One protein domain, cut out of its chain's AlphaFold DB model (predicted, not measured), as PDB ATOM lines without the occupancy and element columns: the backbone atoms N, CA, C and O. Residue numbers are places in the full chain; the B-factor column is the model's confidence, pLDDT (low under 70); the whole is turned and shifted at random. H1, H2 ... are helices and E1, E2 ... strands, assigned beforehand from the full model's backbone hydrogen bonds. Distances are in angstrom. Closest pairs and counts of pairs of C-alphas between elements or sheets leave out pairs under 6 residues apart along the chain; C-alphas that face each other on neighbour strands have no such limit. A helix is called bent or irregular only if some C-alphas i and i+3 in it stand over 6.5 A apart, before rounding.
ATOM      1  N   ASN A   7     148.483 157.425 210.441       56.56
ATOM      2  CA  ASN A   7     148.288 156.216 211.246       56.56
ATOM      3  C   ASN A   7     148.640 154.968 210.415       56.56
ATOM      4  O   ASN A   7     148.810 155.066 209.203       56.56
ATOM      5  N   ASP A   8     148.846 153.809 211.051       71.50
ATOM      6  CA  ASP A   8     149.317 152.569 210.404       71.50
ATOM      7  C   ASP A   8     148.443 152.145 209.203       71.50
ATOM      8  O   ASP A   8     147.473 151.413 209.356       71.50
ATOM      9  N   GLY A   9     148.810 152.604 208.001       81.75
ATOM     10  CA  GLY A   9     148.109 152.309 206.748       81.75
ATOM     11  C   GLY A   9     147.063 153.338 206.314       81.75
ATOM     12  O   GLY A   9     146.380 153.090 205.327       81.75
ATOM     13  N   VAL A  10     146.943 154.484 206.993       92.19
ATOM     14  CA  VAL A  10     145.960 155.530 206.663       92.19
ATOM     15  C   VAL A  10     146.647 156.854 206.327       92.19
ATOM     16  O   VAL A  10     147.570 157.285 207.022       92.19
ATOM     17  N   VAL A  11     146.176 157.513 205.267       94.56
ATOM     18  CA  VAL A  11     146.565 158.875 204.876       94.56
ATOM     19  C   VAL A  11     145.330 159.768 204.879       94.56
ATOM     20  O   VAL A  11     144.420 159.553 204.085       94.56
ATOM     21  N   SER A  12     145.301 160.788 205.732       94.31
ATOM     22  CA  SER A  12     144.253 161.815 205.675       94.31
ATOM     23  C   SER A  12     144.484 162.757 204.490       94.31
ATOM     24  O   SER A  12     145.626 163.112 204.208       94.31
ATOM     25  N   ILE A  13     143.417 163.185 203.818       95.06
ATOM     26  CA  ILE A  13     143.420 164.208 202.765       95.06
ATOM     27  C   ILE A  13     142.304 165.224 202.999       95.06
ATOM     28  O   ILE A  13     141.284 164.905 203.603       95.06
ATOM     29  N   GLN A  14     142.477 166.439 202.482       94.25
ATOM     30  CA  GLN A  14     141.463 167.486 202.553       94.25
ATOM     31  C   GLN A  14     140.782 167.628 201.191       94.25
ATOM     32  O   GLN A  14     141.440 167.956 200.206       94.25
ATOM     33  N   LEU A  15     139.469 167.415 201.142       93.31
ATOM     34  CA  LEU A  15     138.636 167.639 199.964       93.31
ATOM     35  C   LEU A  15     137.612 168.739 200.274       93.31
ATOM     36  O   LEU A  15     136.538 168.495 200.824       93.31
ATOM     37  N   GLY A  16     137.966 169.987 199.960       87.44
ATOM     38  CA  GLY A  16     137.161 171.149 200.335       87.44
ATOM     39  C   GLY A  16     137.157 171.352 201.852       87.44
ATOM     40  O   GLY A  16     138.202 171.613 202.442       87.44
ATOM     41  N   GLN A  17     135.991 171.239 202.492       87.50
ATOM     42  CA  GLN A  17     135.852 171.344 203.954       87.50
ATOM     43  C   GLN A  17     135.879 169.986 204.669       87.50
ATOM     44  O   GLN A  17     135.929 169.944 205.895       87.50
ATOM     45  N   GLU A  18     135.893 168.884 203.921       90.25
ATOM     46  CA  GLU A  18     135.885 167.532 204.471       90.25
ATOM     47  C   GLU A  18     137.307 166.963 204.547       90.25
ATOM     48  O   GLU A  18     138.091 167.080 203.602       90.25
ATOM     49  N   THR A  19     137.626 166.313 205.665       93.19
ATOM     50  CA  THR A  19     138.814 165.463 205.784       93.19
ATOM     51  C   THR A  19     138.398 164.022 205.521       93.19
ATOM     52  O   THR A  19     137.464 163.525 206.149       93.19
ATOM     53  N   ILE A  20     139.067 163.365 204.579       94.06
ATOM     54  CA  ILE A  20     138.800 161.978 204.185       94.06
ATOM     55  C   ILE A  20     140.055 161.147 204.410       94.06
ATOM     56  O   ILE A  20     141.170 161.611 204.180       94.06
ATOM     57  N   GLU A  21     139.873 159.907 204.842       95.06
ATOM     58  CA  GLU A  21     140.955 158.959 205.076       95.06
ATOM     59  C   GLU A  21     141.108 158.002 203.889       95.06
ATOM     60  O   GLU A  21     140.138 157.428 203.398       95.06
ATOM     61  N   LEU A  22     142.345 157.833 203.422       96.88
ATOM     62  CA  LEU A  22     142.728 156.834 202.434       96.88
ATOM     63  C   LEU A  22     143.372 155.648 203.151       96.88
ATOM     64  O   LEU A  22     144.482 155.772 203.668       96.88
ATOM     65  N   GLU A  23     142.703 154.498 203.156       95.56
ATOM     66  CA  GLU A  23     143.176 153.279 203.812       95.56
ATOM     67  C   GLU A  23     143.861 152.331 202.817       95.56
ATOM     68  O   GLU A  23     143.302 151.912 201.796       95.56
ATOM     69  N   ALA A  24     145.116 151.989 203.101       96.25
ATOM     70  CA  ALA A  24     145.987 151.199 202.243       96.25
ATOM     71  C   ALA A  24     145.655 149.696 202.330       96.25
ATOM     72  O   ALA A  24     146.416 148.890 202.867       96.25
ATOM     73  N   THR A  25     144.504 149.308 201.778       95.56
ATOM     74  CA  THR A  25     143.985 147.934 201.840       95.56
ATOM     75  C   THR A  25     144.448 147.049 200.667       95.56
ATOM     76  O   THR A  25     144.756 147.548 199.575       95.56
ATOM     77  N   PRO A  26     144.415 145.705 200.806       95.00
ATOM     78  CA  PRO A  26     144.643 144.790 199.682       95.00
ATOM     79  C   PRO A  26     143.671 145.010 198.513       95.00
ATOM     80  O   PRO A  26     144.050 144.863 197.351       95.00
ATOM     81  N   GLY A  27     142.421 145.386 198.809       96.12
ATOM     82  CA  GLY A  27     141.413 145.693 197.795       96.12
ATOM     83  C   GLY A  27     141.797 146.910 196.955       96.12
ATOM     84  O   GLY A  27     141.738 146.847 195.725       96.12
ATOM     85  N   ALA A  28     142.262 147.984 197.600       97.19
ATOM     86  CA  ALA A  28     142.757 149.165 196.904       97.19
ATOM     87  C   ALA A  28     143.956 148.821 196.007       97.19
ATOM     88  O   ALA A  28     143.942 149.147 194.820       97.19
ATOM     89  N   ALA A  29     144.940 148.075 196.532       97.56
ATOM     90  CA  ALA A  29     146.111 147.642 195.768       97.56
ATOM     91  C   ALA A  29     145.734 146.842 194.512       97.56
ATOM     92  O   ALA A  29     146.241 147.118 193.424       97.56
ATOM     93  N   LEU A  30     144.838 145.859 194.641       97.50
ATOM     94  CA  LEU A  30     144.434 145.001 193.526       97.50
ATOM     95  C   LEU A  30     143.656 145.766 192.454       97.50
ATOM     96  O   LEU A  30     143.933 145.585 191.268       97.50
ATOM     97  N   ASN A  31     142.705 146.615 192.847       97.56
ATOM     98  CA  ASN A  31     141.904 147.384 191.895       97.56
ATOM     99  C   ASN A  31     142.763 148.388 191.123       97.56
ATOM    100  O   ASN A  31     142.743 148.405 189.894       97.56
ATOM    101  N   LEU A  32     143.583 149.159 191.836       97.75
ATOM    102  CA  LEU A  32     144.487 150.131 191.234       97.75
ATOM    103  C   LEU A  32     145.536 149.460 190.336       97.75
ATOM    104  O   LEU A  32     145.768 149.902 189.213       97.75
ATOM    105  N   SER A  33     146.125 148.347 190.780       97.81
ATOM    106  CA  SER A  33     147.073 147.580 189.964       97.81
ATOM    107  C   SER A  33     146.439 147.090 188.657       97.81
ATOM    108  O   SER A  33     147.050 147.220 187.597       97.81
ATOM    109  N   ARG A  34     145.195 146.594 188.694       97.69
ATOM    110  CA  ARG A  34     144.468 146.147 187.493       97.69
ATOM    111  C   ARG A  34     144.175 147.283 186.517       97.69
ATOM    112  O   ARG A  34     144.310 147.073 185.319       97.69
ATOM    113  N   LEU A  35     143.793 148.459 187.017       97.12
ATOM    114  CA  LEU A  35     143.460 149.612 186.174       97.12
ATOM    115  C   LEU A  35     144.673 150.173 185.427       97.12
ATOM    116  O   LEU A  35     144.551 150.561 184.270       97.12
ATOM    117  N   TYR A  36     145.838 150.197 186.074       97.44
ATOM    118  CA  TYR A  36     147.022 150.880 185.543       97.44
ATOM    119  C   TYR A  36     148.141 149.936 185.080       97.44
ATOM    120  O   TYR A  36     149.165 150.404 184.586       97.44
ATOM    121  N   GLY A  37     147.976 148.616 185.226       96.31
ATOM    122  CA  GLY A  37     149.016 147.634 184.899       96.31
ATOM    123  C   GLY A  37     150.139 147.557 185.941       96.31
ATOM    124  O   GLY A  37     151.271 147.208 185.611       96.31
ATOM    125  N   GLY A  38     149.836 147.888 187.199       96.75
ATOM    126  CA  GLY A  38     150.769 147.858 188.327       96.75
ATOM    127  C   GLY A  38     150.859 149.181 189.090       96.75
ATOM    128  O   GLY A  38     150.601 150.258 188.555       96.75
ATOM    129  N   LEU A  39     151.278 149.113 190.358       96.62
ATOM    130  CA  LEU A  39     151.347 150.289 191.240       96.62
ATOM    131  C   LEU A  39     152.419 151.306 190.813       96.62
ATOM    132  O   LEU A  39     152.242 152.506 191.005       96.62
ATOM    133  N   THR A  40     153.508 150.854 190.186       96.12
ATOM    134  CA  THR A  40     154.558 151.747 189.664       96.12
ATOM    135  C   THR A  40     154.036 152.660 188.552       96.12
ATOM    136  O   THR A  40     154.431 153.820 188.483       96.12
ATOM    137  N   ALA A  41     153.118 152.177 187.707       97.12
ATOM    138  CA  ALA A  41     152.544 152.980 186.628       97.12
ATOM    139  C   ALA A  41     151.708 154.155 187.164       97.12
ATOM    140  O   ALA A  41     151.710 155.237 186.578       97.12
ATOM    141  N   ILE A  42     151.054 153.971 188.313       97.69
ATOM    142  CA  ILE A  42     150.239 155.002 188.969       97.69
ATOM    143  C   ILE A  42     151.108 156.173 189.418       97.69
ATOM    144  O   ILE A  42     150.728 157.320 189.220       97.69
ATOM    145  N   MET A  43     152.299 155.903 189.959       96.62
ATOM    146  CA  MET A  43     153.232 156.956 190.375       96.62
ATOM    147  C   MET A  43     153.566 157.895 189.211       96.62
ATOM    148  O   MET A  43     153.463 159.113 189.345       96.62
ATOM    149  N   SER A  44     153.878 157.336 188.038       96.75
ATOM    150  CA  SER A  44     154.126 158.125 186.824       96.75
ATOM    151  C   SER A  44     152.908 158.955 186.413       96.75
ATOM    152  O   SER A  44     153.054 160.097 185.986       96.75
ATOM    153  N   LYS A  45     151.700 158.402 186.567       98.00
ATOM    154  CA  LYS A  45     150.440 159.089 186.264       98.00
ATOM    155  C   LYS A  45     150.154 160.250 187.217       98.00
ATOM    156  O   LYS A  45     149.795 161.330 186.755       98.00
ATOM    157  N   LEU A  46     150.394 160.071 188.515       97.75
ATOM    158  CA  LEU A  46     150.258 161.137 189.512       97.75
ATOM    159  C   LEU A  46     151.233 162.291 189.236       97.75
ATOM    160  O   LEU A  46     150.825 163.453 189.263       97.75
ATOM    161  N   HIS A  47     152.490 161.985 188.892       97.06
ATOM    162  CA  HIS A  47     153.479 162.996 188.493       97.06
ATOM    163  C   HIS A  47     153.110 163.728 187.197       97.06
ATOM    164  O   HIS A  47     153.429 164.904 187.049       97.06
ATOM    165  N   ALA A  48     152.417 163.055 186.279       97.44
ATOM    166  CA  ALA A  48     151.893 163.656 185.056       97.44
ATOM    167  C   ALA A  48     150.586 164.447 185.267       97.44
ATOM    168  O   ALA A  48     150.003 164.908 184.289       97.44
ATOM    169  N   MET A  49     150.117 164.598 186.514       96.94
ATOM    170  CA  MET A  49     148.843 165.248 186.853       96.94
ATOM    171  C   MET A  49     147.629 164.632 186.133       96.94
ATOM    172  O   MET A  49     146.678 165.326 185.782       96.94
ATOM    173  N   ASP A  50     147.655 163.315 185.908       98.00
ATOM    174  CA  ASP A  50     146.550 162.581 185.288       98.00
ATOM    175  C   ASP A  50     145.333 162.585 186.229       98.00
ATOM    176  O   ASP A  50     145.331 161.917 187.263       98.00
ATOM    177  N   ALA A  51     144.310 163.376 185.893       97.12
ATOM    178  CA  ALA A  51     143.147 163.602 186.752       97.12
ATOM    179  C   ALA A  51     142.431 162.298 187.140       97.12
ATOM    180  O   ALA A  51     142.036 162.118 188.293       97.12
ATOM    181  N   GLU A  52     142.305 161.367 186.193       97.06
ATOM    182  CA  GLU A  52     141.666 160.075 186.421       97.06
ATOM    183  C   GLU A  52     142.460 159.232 187.430       97.06
ATOM    184  O   GLU A  52     141.865 158.584 188.291       97.06
ATOM    185  N   ALA A  53     143.795 159.296 187.399       98.19
ATOM    186  CA  ALA A  53     144.639 158.678 188.419       98.19
ATOM    187  C   ALA A  53     144.379 159.234 189.821       98.19
ATOM    188  O   ALA A  53     144.214 158.444 190.748       98.19
ATOM    189  N   TYR A  54     144.265 160.554 189.991       98.38
ATOM    190  CA  TYR A  54     143.922 161.140 191.294       98.38
ATOM    191  C   TYR A  54     142.553 160.666 191.785       98.38
ATOM    192  O   TYR A  54     142.430 160.201 192.917       98.38
ATOM    193  N   ILE A  55     141.541 160.719 190.917       97.56
ATOM    194  CA  ILE A  55     140.176 160.292 191.242       97.56
ATOM    195  C   ILE A  55     140.155 158.818 191.656       97.56
ATOM    196  O   ILE A  55     139.584 158.481 192.691       97.56
ATOM    197  N   ASN A  56     140.799 157.938 190.888       97.88
ATOM    198  CA  ASN A  56     140.821 156.510 191.191       97.88
ATOM    199  C   ASN A  56     141.594 156.214 192.480       97.88
ATOM    200  O   ASN A  56     141.128 155.417 193.292       97.88
ATOM    201  N   VAL A  57     142.734 156.870 192.715       98.19
ATOM    202  CA  VAL A  57     143.487 156.714 193.969       98.19
ATOM    203  C   VAL A  57     142.626 157.086 195.170       98.19
ATOM    204  O   VAL A  57     142.517 156.292 196.104       98.19
ATOM    205  N   VAL A  58     141.966 158.244 195.123       97.81
ATOM    206  CA  VAL A  58     141.087 158.688 196.208       97.81
ATOM    207  C   VAL A  58     139.900 157.742 196.365       97.81
ATOM    208  O   VAL A  58     139.616 157.310 197.475       97.81
ATOM    209  N   ARG A  59     139.239 157.354 195.271       97.25
ATOM    210  CA  ARG A  59     138.080 156.451 195.295       97.25
ATOM    211  C   ARG A  59     138.397 155.132 195.987       97.25
ATOM    212  O   ARG A  59     137.647 154.700 196.858       97.25
ATOM    213  N   TYR A  60     139.486 154.478 195.584       97.56
ATOM    214  CA  TYR A  60     139.853 153.175 196.134       97.56
ATOM    215  C   TYR A  60     140.470 153.277 197.528       97.56
ATOM    216  O   TYR A  60     140.299 152.347 198.310       97.56
ATOM    217  N   GLY A  61     141.153 154.380 197.850       96.75
ATOM    218  CA  GLY A  61     141.660 154.631 199.198       96.75
ATOM    219  C   GLY A  61     140.550 154.939 200.202       96.75
ATOM    220  O   GLY A  61     140.568 154.403 201.300       96.75
ATOM    221  N   ALA A  62     139.555 155.736 199.817       95.81
ATOM    222  CA  ALA A  62     138.424 156.108 200.668       95.81
ATOM    223  C   ALA A  62     137.269 155.088 200.641       95.81
ATOM    224  O   ALA A  62     136.214 155.332 201.220       95.81
ATOM    225  N   ASN A  63     137.442 153.956 199.944       92.31
ATOM    226  CA  ASN A  63     136.429 152.912 199.768       92.31
ATOM    227  C   ASN A  63     135.064 153.448 199.273       92.31
ATOM    228  O   ASN A  63     134.002 152.980 199.682       92.31
ATOM    229  N   VAL A  64     135.102 154.441 198.382       91.69
ATOM    230  CA  VAL A  64     133.909 155.110 197.851       91.69
ATOM    231  C   VAL A  64     133.227 154.222 196.812       91.69
ATOM    232  O   VAL A  64     133.868 153.668 195.905       91.69
ATOM    233  N   SER A  65     131.906 154.088 196.934       86.81
ATOM    234  CA  SER A  65     131.107 153.250 196.042       86.81
ATOM    235  C   SER A  65     131.023 153.836 194.627       86.81
ATOM    236  O   SER A  65     131.279 155.014 194.395       86.81
ATOM    237  N   ALA A  66     130.649 153.016 193.639       82.06
ATOM    238  CA  ALA A  66     130.501 153.486 192.256       82.06
ATOM    239  C   ALA A  66     129.429 154.583 192.098       82.06
ATOM    240  O   ALA A  66     129.569 155.439 191.231       82.06
ATOM    241  N   SER A  67     128.391 154.567 192.939       82.44
ATOM    242  CA  SER A  67     127.299 155.549 192.930       82.44
ATOM    243  C   SER A  67     127.705 156.943 193.407       82.44
ATOM    244  O   SER A  67     126.985 157.894 193.145       82.44
ATOM    245  N   GLU A  68     128.845 157.075 194.083       84.94
ATOM    246  CA  GLU A  68     129.317 158.334 194.681       84.94
ATOM    247  C   GLU A  68     130.495 158.940 193.896       84.94
ATOM    248  O   GLU A  68     131.115 159.917 194.317       84.94
ATOM    249  N   VAL A  69     130.843 158.348 192.746       85.38
ATOM    250  CA  VAL A  69     132.039 158.731 191.981       85.38
ATOM    251  C   VAL A  69     131.911 160.123 191.372       85.38
ATOM    252  O   VAL A  69     132.900 160.848 191.362       85.38
ATOM    253  N   GLU A  70     130.734 160.518 190.884       86.94
ATOM    254  CA  GLU A  70     130.540 161.841 190.264       86.94
ATOM    255  C   GLU A  70     130.781 162.976 191.273       86.94
ATOM    256  O   GLU A  70     131.555 163.896 191.004       86.94
ATOM    257  N   ASP A  71     130.225 162.856 192.480       91.06
ATOM    258  CA  ASP A  71     130.460 163.817 193.562       91.06
ATOM    259  C   ASP A  71     131.934 163.835 193.989       91.06
ATOM    260  O   ASP A  71     132.516 164.897 194.241       91.06
ATOM    261  N   LEU A  72     132.575 162.663 194.026       93.19
ATOM    262  CA  LEU A  72     133.993 162.554 194.346       93.19
ATOM    263  C   LEU A  72     134.875 163.260 193.307       93.19
ATOM    264  O   LEU A  72     135.842 163.919 193.684       93.19
ATOM    265  N   GLN A  73     134.550 163.157 192.015       94.62
ATOM    266  CA  GLN A  73     135.301 163.823 190.946       94.62
ATOM    267  C   GLN A  73     135.335 165.337 191.150       94.62
ATOM    268  O   GLN A  73     136.406 165.945 191.076       94.62
ATOM    269  N   LEU A  74     134.183 165.934 191.468       94.50
ATOM    270  CA  LEU A  74     134.086 167.366 191.735       94.50
ATOM    271  C   LEU A  74     134.915 167.764 192.962       94.50
ATOM    272  O   LEU A  74     135.641 168.761 192.919       94.50
ATOM    273  N   LYS A  75     134.843 166.973 194.038       95.50
ATOM    274  CA  LYS A  75     135.606 167.199 195.276       95.50
ATOM    275  C   LYS A  75     137.117 167.122 195.047       95.50
ATOM    276  O   LYS A  75     137.846 168.012 195.479       95.50
ATOM    277  N   VAL A  76     137.583 166.101 194.327       96.50
ATOM    278  CA  VAL A  76     139.001 165.899 193.988       96.50
ATOM    279  C   VAL A  76     139.522 167.021 193.090       96.50
ATOM    280  O   VAL A  76     140.594 167.563 193.350       96.50
ATOM    281  N   PHE A  77     138.756 167.418 192.070       95.94
ATOM    282  CA  PHE A  77     139.130 168.540 191.209       95.94
ATOM    283  C   PHE A  77     139.212 169.857 191.993       95.94
ATOM    284  O   PHE A  77     140.190 170.590 191.867       95.94
ATOM    285  N   SER A  78     138.220 170.128 192.847       95.56
ATOM    286  CA  SER A  78     138.154 171.359 193.649       95.56
ATOM    287  C   SER A  78     139.269 171.458 194.691       95.56
ATOM    288  O   SER A  78     139.691 172.561 195.024       95.56
ATOM    289  N   ALA A  79     139.752 170.321 195.202       95.75
ATOM    290  CA  ALA A  79     140.878 170.271 196.130       95.75
ATOM    291  C   ALA A  79     142.222 170.616 195.465       95.75
ATOM    292  O   ALA A  79     143.128 171.090 196.138       95.75
ATOM    293  N   GLY A  80     142.341 170.407 194.150       95.94
ATOM    294  CA  GLY A  80     143.553 170.686 193.387       95.94
ATOM    295  C   GLY A  80     144.589 169.559 193.455       95.94
ATOM    296  O   GLY A  80     144.989 169.083 194.515       95.94
ATOM    297  N   PHE A  81     145.089 169.143 192.289       96.06
ATOM    298  CA  PHE A  81     146.016 168.005 192.192       96.06
ATOM    299  C   PHE A  81     147.378 168.262 192.840       96.06
ATOM    300  O   PHE A  81     148.012 167.322 193.309       96.06
ATOM    301  N   ILE A  82     147.824 169.521 192.897       96.00
ATOM    302  CA  ILE A  82     149.093 169.888 193.544       96.00
ATOM    303  C   ILE A  82     149.050 169.540 195.037       96.00
ATOM    304  O   ILE A  82     149.982 168.914 195.541       96.00
ATOM    305  N   ASP A  83     147.952 169.878 195.713       94.75
ATOM    306  CA  ASP A  83     147.786 169.632 197.148       94.75
ATOM    307  C   ASP A  83     147.551 168.145 197.450       94.75
ATOM    308  O   ASP A  83     147.962 167.641 198.498       94.75
ATOM    309  N   LEU A  84     146.961 167.411 196.501       96.75
ATOM    310  CA  LEU A  84     146.732 165.969 196.608       96.75
ATOM    311  C   LEU A  84     147.949 165.111 196.234       96.75
ATOM    312  O   LEU A  84     148.017 163.946 196.624       96.75
ATOM    313  N   MET A  85     148.925 165.646 195.495       96.88
ATOM    314  CA  MET A  85     150.039 164.858 194.950       96.88
ATOM    315  C   MET A  85     150.825 164.127 196.039       96.88
ATOM    316  O   MET A  85     151.042 162.918 195.937       96.88
ATOM    317  N   GLN A  86     151.239 164.842 197.088       95.38
ATOM    318  CA  GLN A  86     152.021 164.250 198.172       95.38
ATOM    319  C   GLN A  86     151.257 163.121 198.894       95.38
ATOM    320  O   GLN A  86     151.800 162.011 198.953       95.38
ATOM    321  N   PRO A  87     150.033 163.327 199.425       95.94
ATOM    322  CA  PRO A  87     149.328 162.256 200.122       95.94
ATOM    323  C   PRO A  87     148.962 161.081 199.201       95.94
ATOM    324  O   PRO A  87     149.067 159.930 199.627       95.94
ATOM    325  N   CYS A  88     148.631 161.317 197.926       97.56
ATOM    326  CA  CYS A  88     148.383 160.234 196.970       97.56
ATOM    327  C   CYS A  88     149.641 159.386 196.715       97.56
ATOM    328  O   CYS A  88     149.569 158.158 196.745       97.56
ATOM    329  N   ILE A  89     150.810 160.009 196.524       96.69
ATOM    330  CA  ILE A  89     152.089 159.292 196.384       96.69
ATOM    331  C   ILE A  89     152.399 158.470 197.639       96.69
ATOM    332  O   ILE A  89     152.848 157.324 197.548       96.69
ATOM    333  N   GLN A  90     152.146 159.034 198.819       94.81
ATOM    334  CA  GLN A  90     152.378 158.349 200.084       94.81
ATOM    335  C   GLN A  90     151.471 157.126 200.237       94.81
ATOM    336  O   GLN A  90     151.951 156.052 200.595       94.81
ATOM    337  N   PHE A  91     150.193 157.268 199.901       97.25
ATOM    338  CA  PHE A  91     149.243 156.165 199.875       97.25
ATOM    339  C   PHE A  91     149.698 155.042 198.927       97.25
ATOM    340  O   PHE A  91     149.761 153.882 199.332       97.25
ATOM    341  N   ILE A  92     150.121 155.368 197.698       97.50
ATOM    342  CA  ILE A  92     150.666 154.365 196.764       97.50
ATOM    343  C   ILE A  92     151.927 153.697 197.323       97.50
ATOM    344  O   ILE A  92     152.080 152.480 197.206       97.50
ATOM    345  N   SER A  93     152.797 154.459 197.984       95.38
ATOM    346  CA  SER A  93     153.998 153.918 198.634       95.38
ATOM    347  C   SER A  93     153.644 152.944 199.766       95.38
ATOM    348  O   SER A  93     154.298 151.913 199.916       95.38
ATOM    349  N   MET A  94     152.583 153.220 200.535       94.94
ATOM    350  CA  MET A  94     152.070 152.280 201.538       94.94
ATOM    351  C   MET A  94     151.548 151.000 200.884       94.94
ATOM    352  O   MET A  94     151.889 149.911 201.341       94.94
ATOM    353  N   LEU A  95     150.779 151.100 199.793       96.00
ATOM    354  CA  LEU A  95     150.303 149.925 199.052       96.00
ATOM    355  C   LEU A  95     151.468 149.066 198.532       96.00
ATOM    356  O   LEU A  95     151.432 147.843 198.655       96.00
ATOM    357  N   GLN A  96     152.525 149.694 198.009       94.81
ATOM    358  CA  GLN A  96     153.747 149.003 197.577       94.81
ATOM    359  C   GLN A  96     154.475 148.301 198.733       94.81
ATOM    360  O   GLN A  96     155.145 147.294 198.517       94.81
ATOM    361  N   ASN A  97     154.313 148.799 199.958       94.38
ATOM    362  CA  ASN A  97     154.907 148.256 201.177       94.38
ATOM    363  C   ASN A  97     153.907 147.427 202.014       94.38
ATOM    364  O   ASN A  97     154.011 147.342 203.238       94.38
ATOM    365  N   GLY A  98     152.909 146.819 201.365       89.62
ATOM    366  CA  GLY A  98     151.973 145.900 202.022       89.62
ATOM    367  C   GLY A  98     151.014 146.573 203.009       89.62
ATOM    368  O   GLY A  98     150.636 145.957 204.001       89.62
TER     369      GLY A  98
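This is residues 7 to 98 of the 121 residues of an uncharacterized protein of Rickettsiales bacterium (UniProt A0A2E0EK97). Five helices gather into a rounded body with H3 in the middle: H1 and H4 pack on different sides of it, while H2 and H5 pack on it side by side. The two-stranded hairpin E1 and E2 covers one end of H3 and packs on H5. The 92 printed residues run E1, E2, H1, H2, H3, H4, H5; the sheet, order E1 - E2, is antiparallel and the class is mostly helix. The whole is compact, with a radius of gyration of the C-alphas of 11.7 A and spans of 30 by 27 by 25 A.

E1, residues 10 to 15, begins at C-alpha 10 (145.960, 155.530, 206.663) and E2 is residues 18 to 23. H1 is residues 26 to 36, H2 39 to 47 and H3 51 to 61. H4, residues 66 to 79, is 20.1 A long and irregular: C-alphas 67 and 70 are 7.6 A apart. H5, residues 81 to 96, is 21.2 A long and ends at C-alpha 96 (153.747, 149.003, 197.577); it has a kink of 26 degrees near residue 88 and is only just irregular, with C-alphas 83 and 86 6.9 A apart.

In the hairpin, N 13 and O 20 are within hydrogen-bond range at 2.8 A. The closest C-alphas of E2 and H3, Leu 22 and Gly 61, are 4.1 A apart; those of E1 and H5, Val 11 and Phe 91, 6.3 A. H3 is the hub. H1 touches it at a shallow tilt of 18 degrees, opposite ways, closest at C-alphas Ala 28 and Tyr 60, 5.0 A. H4 touches it at a steep tilt of 60 degrees, closest at C-alphas Ile 55 and Gln 73, 6.0 A. H2 and H5 touch at a shallow tilt of 12 degrees, opposite ways, closest at C-alphas Met 43 and Ile 89, 6.5 A. H1 and H4 are apart. O i to N i+4 pairs are all within range in H1 and H3, and in 3 of 5 for H2, 8 of 10 for H4 and 10 of 12 for H5.

The C-alphas farthest apart, Gln 17 and Gly 37, are 33.1 A apart. The printed part has no cut, and its links are tight. Mean pLDDT of the printed part is 94.2, with residue 7 under 70.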